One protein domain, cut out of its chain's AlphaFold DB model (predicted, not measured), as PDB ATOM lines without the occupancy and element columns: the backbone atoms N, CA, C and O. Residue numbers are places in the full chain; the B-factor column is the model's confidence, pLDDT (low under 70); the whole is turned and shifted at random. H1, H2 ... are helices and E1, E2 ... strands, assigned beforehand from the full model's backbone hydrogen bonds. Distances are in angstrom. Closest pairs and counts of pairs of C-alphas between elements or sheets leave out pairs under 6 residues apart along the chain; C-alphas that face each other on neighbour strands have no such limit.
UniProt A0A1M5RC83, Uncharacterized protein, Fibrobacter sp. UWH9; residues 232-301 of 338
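What this domain is: This is residues 232 to 301 of the 338 residues of an uncharacterized protein of Fibrobacter sp. UWH9 (UniProt A0A1M5RC83). A long helical arm, residues 232 to 251 with most of H1, sticks out from a small body of loops that holds strand E1 and the short helices H2 and H3. The 70 printed residues have three named helices and one named strand, ordered H1, E1, H2, H3: mostly helix. The whole is only just loose, close to extended, with a radius of gyration of the C-alphas of 16.2 A, and flat, spanning 52 by 27 by 13 A.

Where its parts are: H1, residues 234 to 258, begins at C-alpha (455.064, 348.404, 288.362) and is 35.8 A long. E1 is residues 274 to 276, H2 residues 283 to 289. H3, residues 295 to 298, ends at C-alpha (446.184, 313.248, 284.889).

How they stand to each other: H1 touches no helix and is only just apart from E1, at 8.2 A. E1 pairs with residues 279 to 280, antiparallel. H2 and H3 are apart. Every O i to N i+4 pair is within hydrogen-bond range in H1 and H2; H3 is too short for one.

The domain as a whole: The C-alphas of Glu 232 and Ile 288, the two farthest apart, are 52.2 A apart. The printed part has no cut. The link H1 to E1 is long, 15 residues. pLDDT is under 70 at residues 232 to 235, 256 and 292 to 301.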
ATOM      1  N   GLU A 232     454.745 353.786 293.886       55.41
ATOM      2  CA  GLU A 232     454.962 352.338 293.809       55.41
ATOM      3  C   GLU A 232     455.057 351.943 292.331       55.41
ATOM      4  O   GLU A 232     454.075 352.025 291.585       55.41
ATOM      5  N   THR A 233     456.262 351.589 291.883       64.19
ATOM      6  CA  THR A 233     456.496 351.247 290.479       64.19
ATOM      7  C   THR A 233     455.779 349.943 290.123       64.19
ATOM      8  O   THR A 233     455.415 349.143 290.988       64.19
ATOM      9  N   GLN A 234     455.598 349.688 288.824       67.25
ATOM     10  CA  GLN A 234     455.064 348.404 288.362       67.25
ATOM     11  C   GLN A 234     455.899 347.219 288.887       67.25
ATOM     12  O   GLN A 234     455.343 346.156 289.149       67.25
ATOM     13  N   GLU A 235     457.201 347.426 289.092       68.75
ATOM     14  CA  GLU A 235     458.143 346.442 289.624       68.75
ATOM     15  C   GLU A 235     457.891 346.175 291.119       68.75
ATOM     16  O   GLU A 235     457.676 345.020 291.486       68.75
ATOM     17  N   GLU A 236     457.780 347.213 291.963       72.75
ATOM     18  CA  GLU A 236     457.444 347.063 293.394       72.75
ATOM     19  C   GLU A 236     456.066 346.406 293.604       72.75
ATOM     20  O   GLU A 236     455.902 345.560 294.491       72.75
ATOM     21  N   LEU A 237     455.089 346.730 292.747       77.38
ATOM     22  CA  LEU A 237     453.782 346.066 292.722       77.38
ATOM     23  C   LEU A 237     453.910 344.576 292.377       77.38
ATOM     24  O   LEU A 237     453.303 343.744 293.054       77.38
ATOM     25  N   THR A 238     454.705 344.209 291.364       82.19
ATOM     26  CA  THR A 238     454.929 342.792 291.039       82.19
ATOM     27  C   THR A 238     455.730 342.061 292.109       82.19
ATOM     28  O   THR A 238     455.384 340.926 292.414       82.19
ATOM     29  N   GLU A 239     456.723 342.690 292.743       84.06
ATOM     30  CA  GLU A 239     457.447 342.096 293.872       84.06
ATOM     31  C   GLU A 239     456.513 341.838 295.057       84.06
ATOM     32  O   GLU A 239     456.576 340.772 295.672       84.06
ATOM     33  N   ARG A 240     455.591 342.763 295.356       85.00
ATOM     34  CA  ARG A 240     454.576 342.549 296.395       85.00
ATOM     35  C   ARG A 240     453.626 341.409 296.037       85.00
ATOM     36  O   ARG A 240     453.360 340.578 296.900       85.00
ATOM     37  N   ILE A 241     453.144 341.346 294.795       88.94
ATOM     38  CA  ILE A 241     452.238 340.286 294.325       88.94
ATOM     39  C   ILE A 241     452.936 338.919 294.330       88.94
ATOM     40  O   ILE A 241     452.353 337.948 294.806       88.94
ATOM     41  N   LEU A 242     454.186 338.838 293.862       89.62
ATOM     42  CA  LEU A 242     454.996 337.617 293.905       89.62
ATOM     43  C   LEU A 242     455.229 337.163 295.345       89.62
ATOM     44  O   LEU A 242     455.015 335.998 295.657       89.62
ATOM     45  N   LYS A 243     455.576 338.085 296.247       90.69
ATOM     46  CA  LYS A 243     455.793 337.788 297.667       90.69
ATOM     47  C   LYS A 243     454.515 337.381 298.404       90.69
ATOM     48  O   LYS A 243     454.566 336.529 299.287       90.69
ATOM     49  N   GLU A 244     453.370 337.963 298.050       89.12
ATOM     50  CA  GLU A 244     452.070 337.538 298.575       89.12
ATOM     51  C   GLU A 244     451.681 336.153 298.029       89.12
ATOM     52  O   GLU A 244     451.196 335.322 298.792       89.12
ATOM     53  N   LEU A 245     451.977 335.854 296.758       89.44
ATOM     54  CA  LEU A 245     451.846 334.508 296.183       89.44
ATOM     55  C   LEU A 245     452.783 333.492 296.849       89.44
ATOM     56  O   LEU A 245     452.356 332.374 297.117       89.44
ATOM     57  N   GLU A 246     454.029 333.854 297.158       86.69
ATOM     58  CA  GLU A 246     454.964 333.011 297.914       86.69
ATOM     59  C   GLU A 246     454.452 332.736 299.334       86.69
ATOM     60  O   GLU A 246     454.446 331.585 299.769       86.69
ATOM     61  N   GLU A 247     453.970 333.753 300.055       86.69
ATOM     62  CA  GLU A 247     453.410 333.571 301.401       86.69
ATOM     63  C   GLU A 247     452.103 332.759 301.376       86.69
ATOM     64  O   GLU A 247     451.906 331.899 302.239       86.69
ATOM     65  N   GLN A 248     451.250 332.941 300.359       82.44
ATOM     66  CA  GLN A 248     450.064 332.107 300.143       82.44
ATOM     67  C   GLN A 248     450.437 330.663 299.776       82.44
ATOM     68  O   GLN A 248     449.880 329.743 300.369       82.44
ATOM     69  N   ASN A 249     451.404 330.432 298.884       82.19
ATOM     70  CA  ASN A 249     451.879 329.089 298.531       82.19
ATOM     71  C   ASN A 249     452.474 328.370 299.749       82.19
ATOM     72  O   ASN A 249     452.081 327.245 300.046       82.19
ATOM     73  N   LEU A 250     453.325 329.038 300.535       81.12
ATOM     74  CA  LEU A 250     453.872 328.495 301.786       81.12
ATOM     75  C   LEU A 250     452.792 328.262 302.860       81.12
ATOM     76  O   LEU A 250     452.965 327.410 303.735       81.12
ATOM     77  N   ALA A 251     451.675 328.995 302.825       78.75
ATOM     78  CA  ALA A 251     450.511 328.718 303.665       78.75
ATOM     79  C   ALA A 251     449.729 327.490 303.167       78.75
ATOM     80  O   ALA A 251     449.419 326.613 303.975       78.75
ATOM     81  N   PHE A 252     449.479 327.377 301.857       77.75
ATOM     82  CA  PHE A 252     448.849 326.207 301.235       77.75
ATOM     83  C   PHE A 252     449.675 324.931 301.442       77.75
ATOM     84  O   PHE A 252     449.103 323.910 301.809       77.75
ATOM     85  N   GLU A 253     451.003 324.981 301.310       74.81
ATOM     86  CA  GLU A 253     451.898 323.854 301.606       74.81
ATOM     87  C   GLU A 253     451.797 323.407 303.070       74.81
ATOM     88  O   GLU A 253     451.724 322.210 303.347       74.81
ATOM     89  N   ARG A 254     451.746 324.349 304.023       76.25
ATOM     90  CA  ARG A 254     451.579 324.031 305.455       76.25
ATOM     91  C   ARG A 254     450.208 323.440 305.765       76.25
ATOM     92  O   ARG A 254     450.124 322.517 306.573       76.25
ATOM     93  N   GLU A 255     449.146 323.952 305.148       73.00
ATOM     94  CA  GLU A 255     447.806 323.380 305.288       73.00
ATOM     95  C   GLU A 255     447.736 321.976 304.666       73.00
ATOM     96  O   GLU A 255     447.322 321.038 305.351       73.00
ATOM     97  N   ALA A 256     448.222 321.795 303.435       67.81
ATOM     98  CA  ALA A 256     448.266 320.510 302.733       67.81
ATOM     99  C   ALA A 256     449.077 319.458 303.506       67.81
ATOM    100  O   ALA A 256     448.584 318.359 303.757       67.81
ATOM    101  N   ALA A 257     450.277 319.814 303.980       71.94
ATOM    102  CA  ALA A 257     451.127 318.943 304.795       71.94
ATOM    103  C   ALA A 257     450.509 318.581 306.160       71.94
ATOM    104  O   ALA A 257     450.935 317.611 306.788       71.94
ATOM    105  N   SER A 258     449.506 319.334 306.625       75.81
ATOM    106  CA  SER A 258     448.738 319.019 307.837       75.81
ATOM    107  C   SER A 258     447.487 318.169 307.578       75.81
ATOM    108  O   SER A 258     446.881 317.666 308.528       75.81
ATOM    109  N   GLN A 259     447.069 318.004 306.317       82.62
ATOM    110  CA  GLN A 259     445.789 317.385 305.999       82.62
ATOM    111  C   GLN A 259     445.857 315.855 306.055       82.62
ATOM    112  O   GLN A 259     446.611 315.193 305.342       82.62
ATOM    113  N   MET A 260     444.992 315.277 306.887       85.75
ATOM    114  CA  MET A 260     444.803 313.832 306.990       85.75
ATOM    115  C   MET A 260     443.915 313.316 305.853       85.75
ATOM    116  O   MET A 260     442.937 313.959 305.464       85.75
ATOM    117  N   CYS A 261     444.205 312.118 305.345       88.44
ATOM    118  CA  CYS A 261     443.376 311.468 304.334       88.44
ATOM    119  C   CYS A 261     441.942 311.246 304.839       88.44
ATOM    120  O   CYS A 261     441.714 310.445 305.744       88.44
ATOM    121  N   THR A 262     440.964 311.855 304.167       85.69
ATOM    122  CA  THR A 262     439.530 311.774 304.520       85.69
ATOM    123  C   THR A 262     438.976 310.346 304.616       85.69
ATOM    124  O   THR A 262     438.043 310.084 305.374       85.69
ATOM    125  N   ARG A 263     439.555 309.403 303.859       86.12
ATOM    126  CA  ARG A 263     439.110 308.006 303.762       86.12
ATOM    127  C   ARG A 263     439.618 307.113 304.894       86.12
ATOM    128  O   ARG A 263     438.876 306.227 305.312       86.12
ATOM    129  N   CYS A 264     440.850 307.311 305.372       88.06
ATOM    130  CA  CYS A 264     441.471 306.448 306.391       88.06
ATOM    131  C   CYS A 264     441.814 307.162 307.708       88.06
ATOM    132  O   CYS A 264     441.953 306.491 308.728       88.06
ATOM    133  N   ASN A 265     441.931 308.496 307.695       85.06
ATOM    134  CA  ASN A 265     442.287 309.370 308.820       85.06
ATOM    135  C   ASN A 265     443.552 308.926 309.589       85.06
ATOM    136  O   ASN A 265     443.638 309.073 310.805       85.06
ATOM    137  N   ARG A 266     444.528 308.351 308.869       85.31
ATOM    138  CA  ARG A 266     445.790 307.805 309.413       85.31
ATOM    139  C   ARG A 266     447.026 308.313 308.685       85.31
ATOM    140  O   ARG A 266     447.984 308.715 309.331       85.31
ATOM    141  N   ASN A 267     446.980 308.302 307.357       86.06
ATOM    142  CA  ASN A 267     448.065 308.775 306.508       86.06
ATOM    143  C   ASN A 267     447.753 310.218 306.076       86.06
ATOM    144  O   ASN A 267     446.578 310.591 305.969       86.06
ATOM    145  N   LEU A 268     448.792 311.009 305.805       85.25
ATOM    146  CA  LEU A 268     448.647 312.341 305.211       85.25
ATOM    147  C   LEU A 268     448.085 312.250 303.783       85.25
ATOM    148  O   LEU A 268     448.173 311.210 303.125       85.25
ATOM    149  N   VAL A 269     447.488 313.341 303.314       87.69
ATOM    150  CA  VAL A 269     447.170 313.537 301.895       87.69
ATOM    151  C   VAL A 269     448.475 313.715 301.114       87.69
ATOM    152  O   VAL A 269     449.366 314.431 301.559       87.69
ATOM    153  N   SER A 270     448.584 313.066 299.955       81.25
ATOM    154  CA  SER A 270     449.662 313.350 298.997       81.25
ATOM    155  C   SER A 270     449.183 314.452 298.042       81.25
ATOM    156  O   SER A 270     448.016 314.399 297.638       81.25
ATOM    157  N   PRO A 271     450.010 315.458 297.691       77.56
ATOM    158  CA  PRO A 271     449.562 316.626 296.924       77.56
ATOM    159  C   PRO A 271     449.004 316.282 295.533       77.56
ATOM    160  O   PRO A 271     448.151 317.009 295.036       77.56
ATOM    161  N   GLU A 272     449.395 315.147 294.939       81.19
ATOM    162  CA  GLU A 272     448.821 314.630 293.681       81.19
ATOM    163  C   GLU A 272     447.333 314.227 293.814       81.19
ATOM    164  O   GLU A 272     446.598 314.193 292.830       81.19
ATOM    165  N   PHE A 273     446.860 313.949 295.035       79.62
ATOM    166  CA  PHE A 273     445.496 313.482 295.329       79.62
ATOM    167  C   PHE A 273     444.711 314.454 296.223       79.62
ATOM    168  O   PHE A 273     443.844 314.040 297.010       79.62
ATOM    169  N   TRP A 274     445.008 315.751 296.104       80.38
ATOM    170  CA  TRP A 274     444.214 316.825 296.697       80.38
ATOM    171  C   TRP A 274     443.048 317.195 295.769       80.38
ATOM    172  O   TRP A 274     443.217 317.303 294.559       80.38
ATOM    173  N   VAL A 275     441.846 317.335 296.333       77.44
ATOM    174  CA  VAL A 275     440.596 317.570 295.579       77.44
ATOM    175  C   VAL A 275     439.913 318.866 296.024       77.44
ATOM    176  O   VAL A 275     439.274 319.535 295.220       77.44
ATOM    177  N   ASP A 276     440.054 319.227 297.300       79.69
ATOM    178  CA  ASP A 276     439.560 320.464 297.910       79.69
ATOM    179  C   ASP A 276     440.363 320.747 299.199       79.69
ATOM    180  O   ASP A 276     440.936 319.824 299.787       79.69
ATOM    181  N   LYS A 277     440.318 321.980 299.719       76.69
ATOM    182  CA  LYS A 277     440.958 322.430 300.979       76.69
ATOM    183  C   LYS A 277     440.625 321.539 302.189       76.69
ATOM    184  O   LYS A 277     441.312 321.582 303.206       76.69
ATOM    185  N   HIS A 278     439.557 320.740 302.107       75.75
ATOM    186  CA  HIS A 278     439.178 319.742 303.114       75.75
ATOM    187  C   HIS A 278     438.994 318.314 302.563       75.75
ATOM    188  O   HIS A 278     438.776 317.391 303.352       75.75
ATOM    189  N   LEU A 279     439.115 318.083 301.245       83.94
ATOM    190  CA  LEU A 279     439.049 316.747 300.640       83.94
ATOM    191  C   LEU A 279     440.378 316.359 299.990       83.94
ATOM    192  O   LEU A 279     440.859 316.975 299.046       83.94
ATOM    193  N   GLY A 280     440.942 315.262 300.477       87.69
ATOM    194  CA  GLY A 280     442.133 314.657 299.905       87.69
ATOM    195  C   GLY A 280     442.296 313.216 300.356       87.69
ATOM    196  O   GLY A 280     441.679 312.769 301.341       87.69
ATOM    197  N   TYR A 281     443.142 312.493 299.629       89.00
ATOM    198  CA  TYR A 281     443.407 311.077 299.843       89.00
ATOM    199  C   TYR A 281     444.909 310.810 299.999       89.00
ATOM    200  O   TYR A 281     445.741 311.476 299.393       89.00
ATOM    201  N   CYS A 282     445.265 309.826 300.826       90.00
ATOM    202  CA  CYS A 282     446.605 309.252 300.790       90.00
ATOM    203  C   CYS A 282     446.731 308.340 299.566       90.00
ATOM    204  O   CYS A 282     445.724 307.838 299.061       90.00
ATOM    205  N   GLU A 283     447.961 308.073 299.145       85.56
ATOM    206  CA  GLU A 283     448.299 307.277 297.957       85.56
ATOM    207  C   GLU A 283     447.611 305.902 297.951       85.56
ATOM    208  O   GLU A 283     447.015 305.509 296.952       85.56
ATOM    209  N   GLU A 284     447.574 305.209 299.096       86.06
ATOM    210  CA  GLU A 284     446.846 303.942 299.272       86.06
ATOM    211  C   GLU A 284     445.344 304.078 298.960       86.06
ATOM    212  O   GLU A 284     444.761 303.267 298.238       86.06
ATOM    213  N   CYS A 285     444.695 305.112 299.504       85.81
ATOM    214  CA  CYS A 285     443.265 305.341 299.312       85.81
ATOM    215  C   CYS A 285     442.956 305.856 297.905       85.81
ATOM    216  O   CYS A 285     441.919 305.488 297.353       85.81
ATOM    217  N   ALA A 286     443.848 306.655 297.319       86.69
ATOM    218  CA  ALA A 286     443.773 307.093 295.935       86.69
ATOM    219  C   ALA A 286     443.878 305.904 294.972       86.69
ATOM    220  O   ALA A 286     443.016 305.753 294.110       86.69
ATOM    221  N   PHE A 287     444.835 304.997 295.191       83.50
ATOM    222  CA  PHE A 287     445.005 303.759 294.424       83.50
ATOM    223  C   PHE A 287     443.767 302.852 294.513       83.50
ATOM    224  O   PHE A 287     443.265 302.387 293.491       83.50
ATOM    225  N   ILE A 288     443.218 302.643 295.717       87.69
ATOM    226  CA  ILE A 288     441.985 301.854 295.924       87.69
ATOM    227  C   ILE A 288     440.775 302.496 295.219       87.69
ATOM    228  O   ILE A 288     439.918 301.784 294.696       87.69
ATOM    229  N   LEU A 289     440.706 303.830 295.183       82.19
ATOM    230  CA  LEU A 289     439.678 304.599 294.468       82.19
ATOM    231  C   LEU A 289     439.982 304.796 292.967       82.19
ATOM    232  O   LEU A 289     439.124 305.303 292.251       82.19
ATOM    233  N   LYS A 290     441.169 304.393 292.493       77.94
ATOM    234  CA  LYS A 290     441.722 304.627 291.142       77.94
ATOM    235  C   LYS A 290     441.836 306.100 290.716       77.94
ATOM    236  O   LYS A 290     441.964 306.393 289.525       77.94
ATOM    237  N   LEU A 291     441.872 307.015 291.684       73.12
ATOM    238  CA  LEU A 291     442.228 308.418 291.457       73.12
ATOM    239  C   LEU A 291     443.629 308.481 290.812       73.12
ATOM    240  O   LEU A 291     444.519 307.721 291.187       73.12
ATOM    241  N   GLY A 292     443.794 309.308 289.774       65.56
ATOM    242  CA  GLY A 292     445.025 309.390 288.965       65.56
ATOM    243  C   GLY A 292     445.297 308.216 287.999       65.56
ATOM    244  O   GLY A 292     446.240 308.289 287.203       65.56
ATOM    245  N   GLN A 293     444.490 307.143 288.022       64.94
ATOM    246  CA  GLN A 293     444.656 305.971 287.141       64.94
ATOM    247  C   GLN A 293     443.628 305.901 286.003       64.94
ATOM    248  O   GLN A 293     443.973 305.471 284.901       64.94
ATOM    249  N   SER A 294     442.384 306.335 286.224       54.19
ATOM    250  CA  SER A 294     441.437 306.588 285.130       54.19
ATOM    251  C   SER A 294     441.819 307.886 284.407       54.19
ATOM    252  O   SER A 294     441.830 308.954 285.014       54.19
ATOM    253  N   LYS A 295     442.152 307.747 283.115       52.94
ATOM    254  CA  LYS A 295     442.925 308.655 282.238       52.94
ATOM    255  C   LYS A 295     442.638 310.169 282.272       52.94
ATOM    256  O   LYS A 295     443.517 310.920 281.869       52.94
ATOM    257  N   GLU A 296     441.483 310.620 282.741       52.53
ATOM    258  CA  GLU A 296     441.116 312.046 282.813       52.53
ATOM    259  C   GLU A 296     441.862 312.790 283.936       52.53
ATOM    260  O   GLU A 296     442.338 313.908 283.754       52.53
ATOM    261  N   ALA A 297     442.055 312.143 285.092       51.78
ATOM    262  CA  ALA A 297     442.593 312.787 286.296       51.78
ATOM    263  C   ALA A 297     444.077 313.200 286.204       51.78
ATOM    264  O   ALA A 297     444.578 313.865 287.106       51.78
ATOM    265  N   ARG A 298     444.791 312.827 285.131       50.75
ATOM    266  CA  ARG A 298     446.184 313.248 284.889       50.75
ATOM    267  C   ARG A 298     446.293 314.502 284.012       50.75
ATOM    268  O   ARG A 298     447.396 314.870 283.626       50.75
ATOM    269  N   LYS A 299     445.174 315.168 283.705       44.66
ATOM    270  CA  LYS A 299     445.166 316.445 282.980       44.66
ATOM    271  C   LYS A 299     444.589 317.602 283.801       44.66
ATOM    272  O   LYS A 299     443.803 318.402 283.306       44.66
ATOM    273  N   VAL A 300     445.090 317.765 285.032       49.88
ATOM    274  CA  VAL A 300     445.130 319.083 285.704       49.88
ATOM    275  C   VAL A 300     446.228 319.936 285.046       49.88
ATOM    276  O   VAL A 300     447.199 320.363 285.661       49.88
ATOM    277  N   GLU A 301     446.089 320.133 283.734       49.53
ATOM    278  CA  GLU A 301     446.887 321.062 282.943       49.53
ATOM    279  C   GLU A 301     446.307 322.451 283.208       49.53
ATOM    280  O   GLU A 301     445.294 322.850 282.626       49.53
TER     281      GLU A 301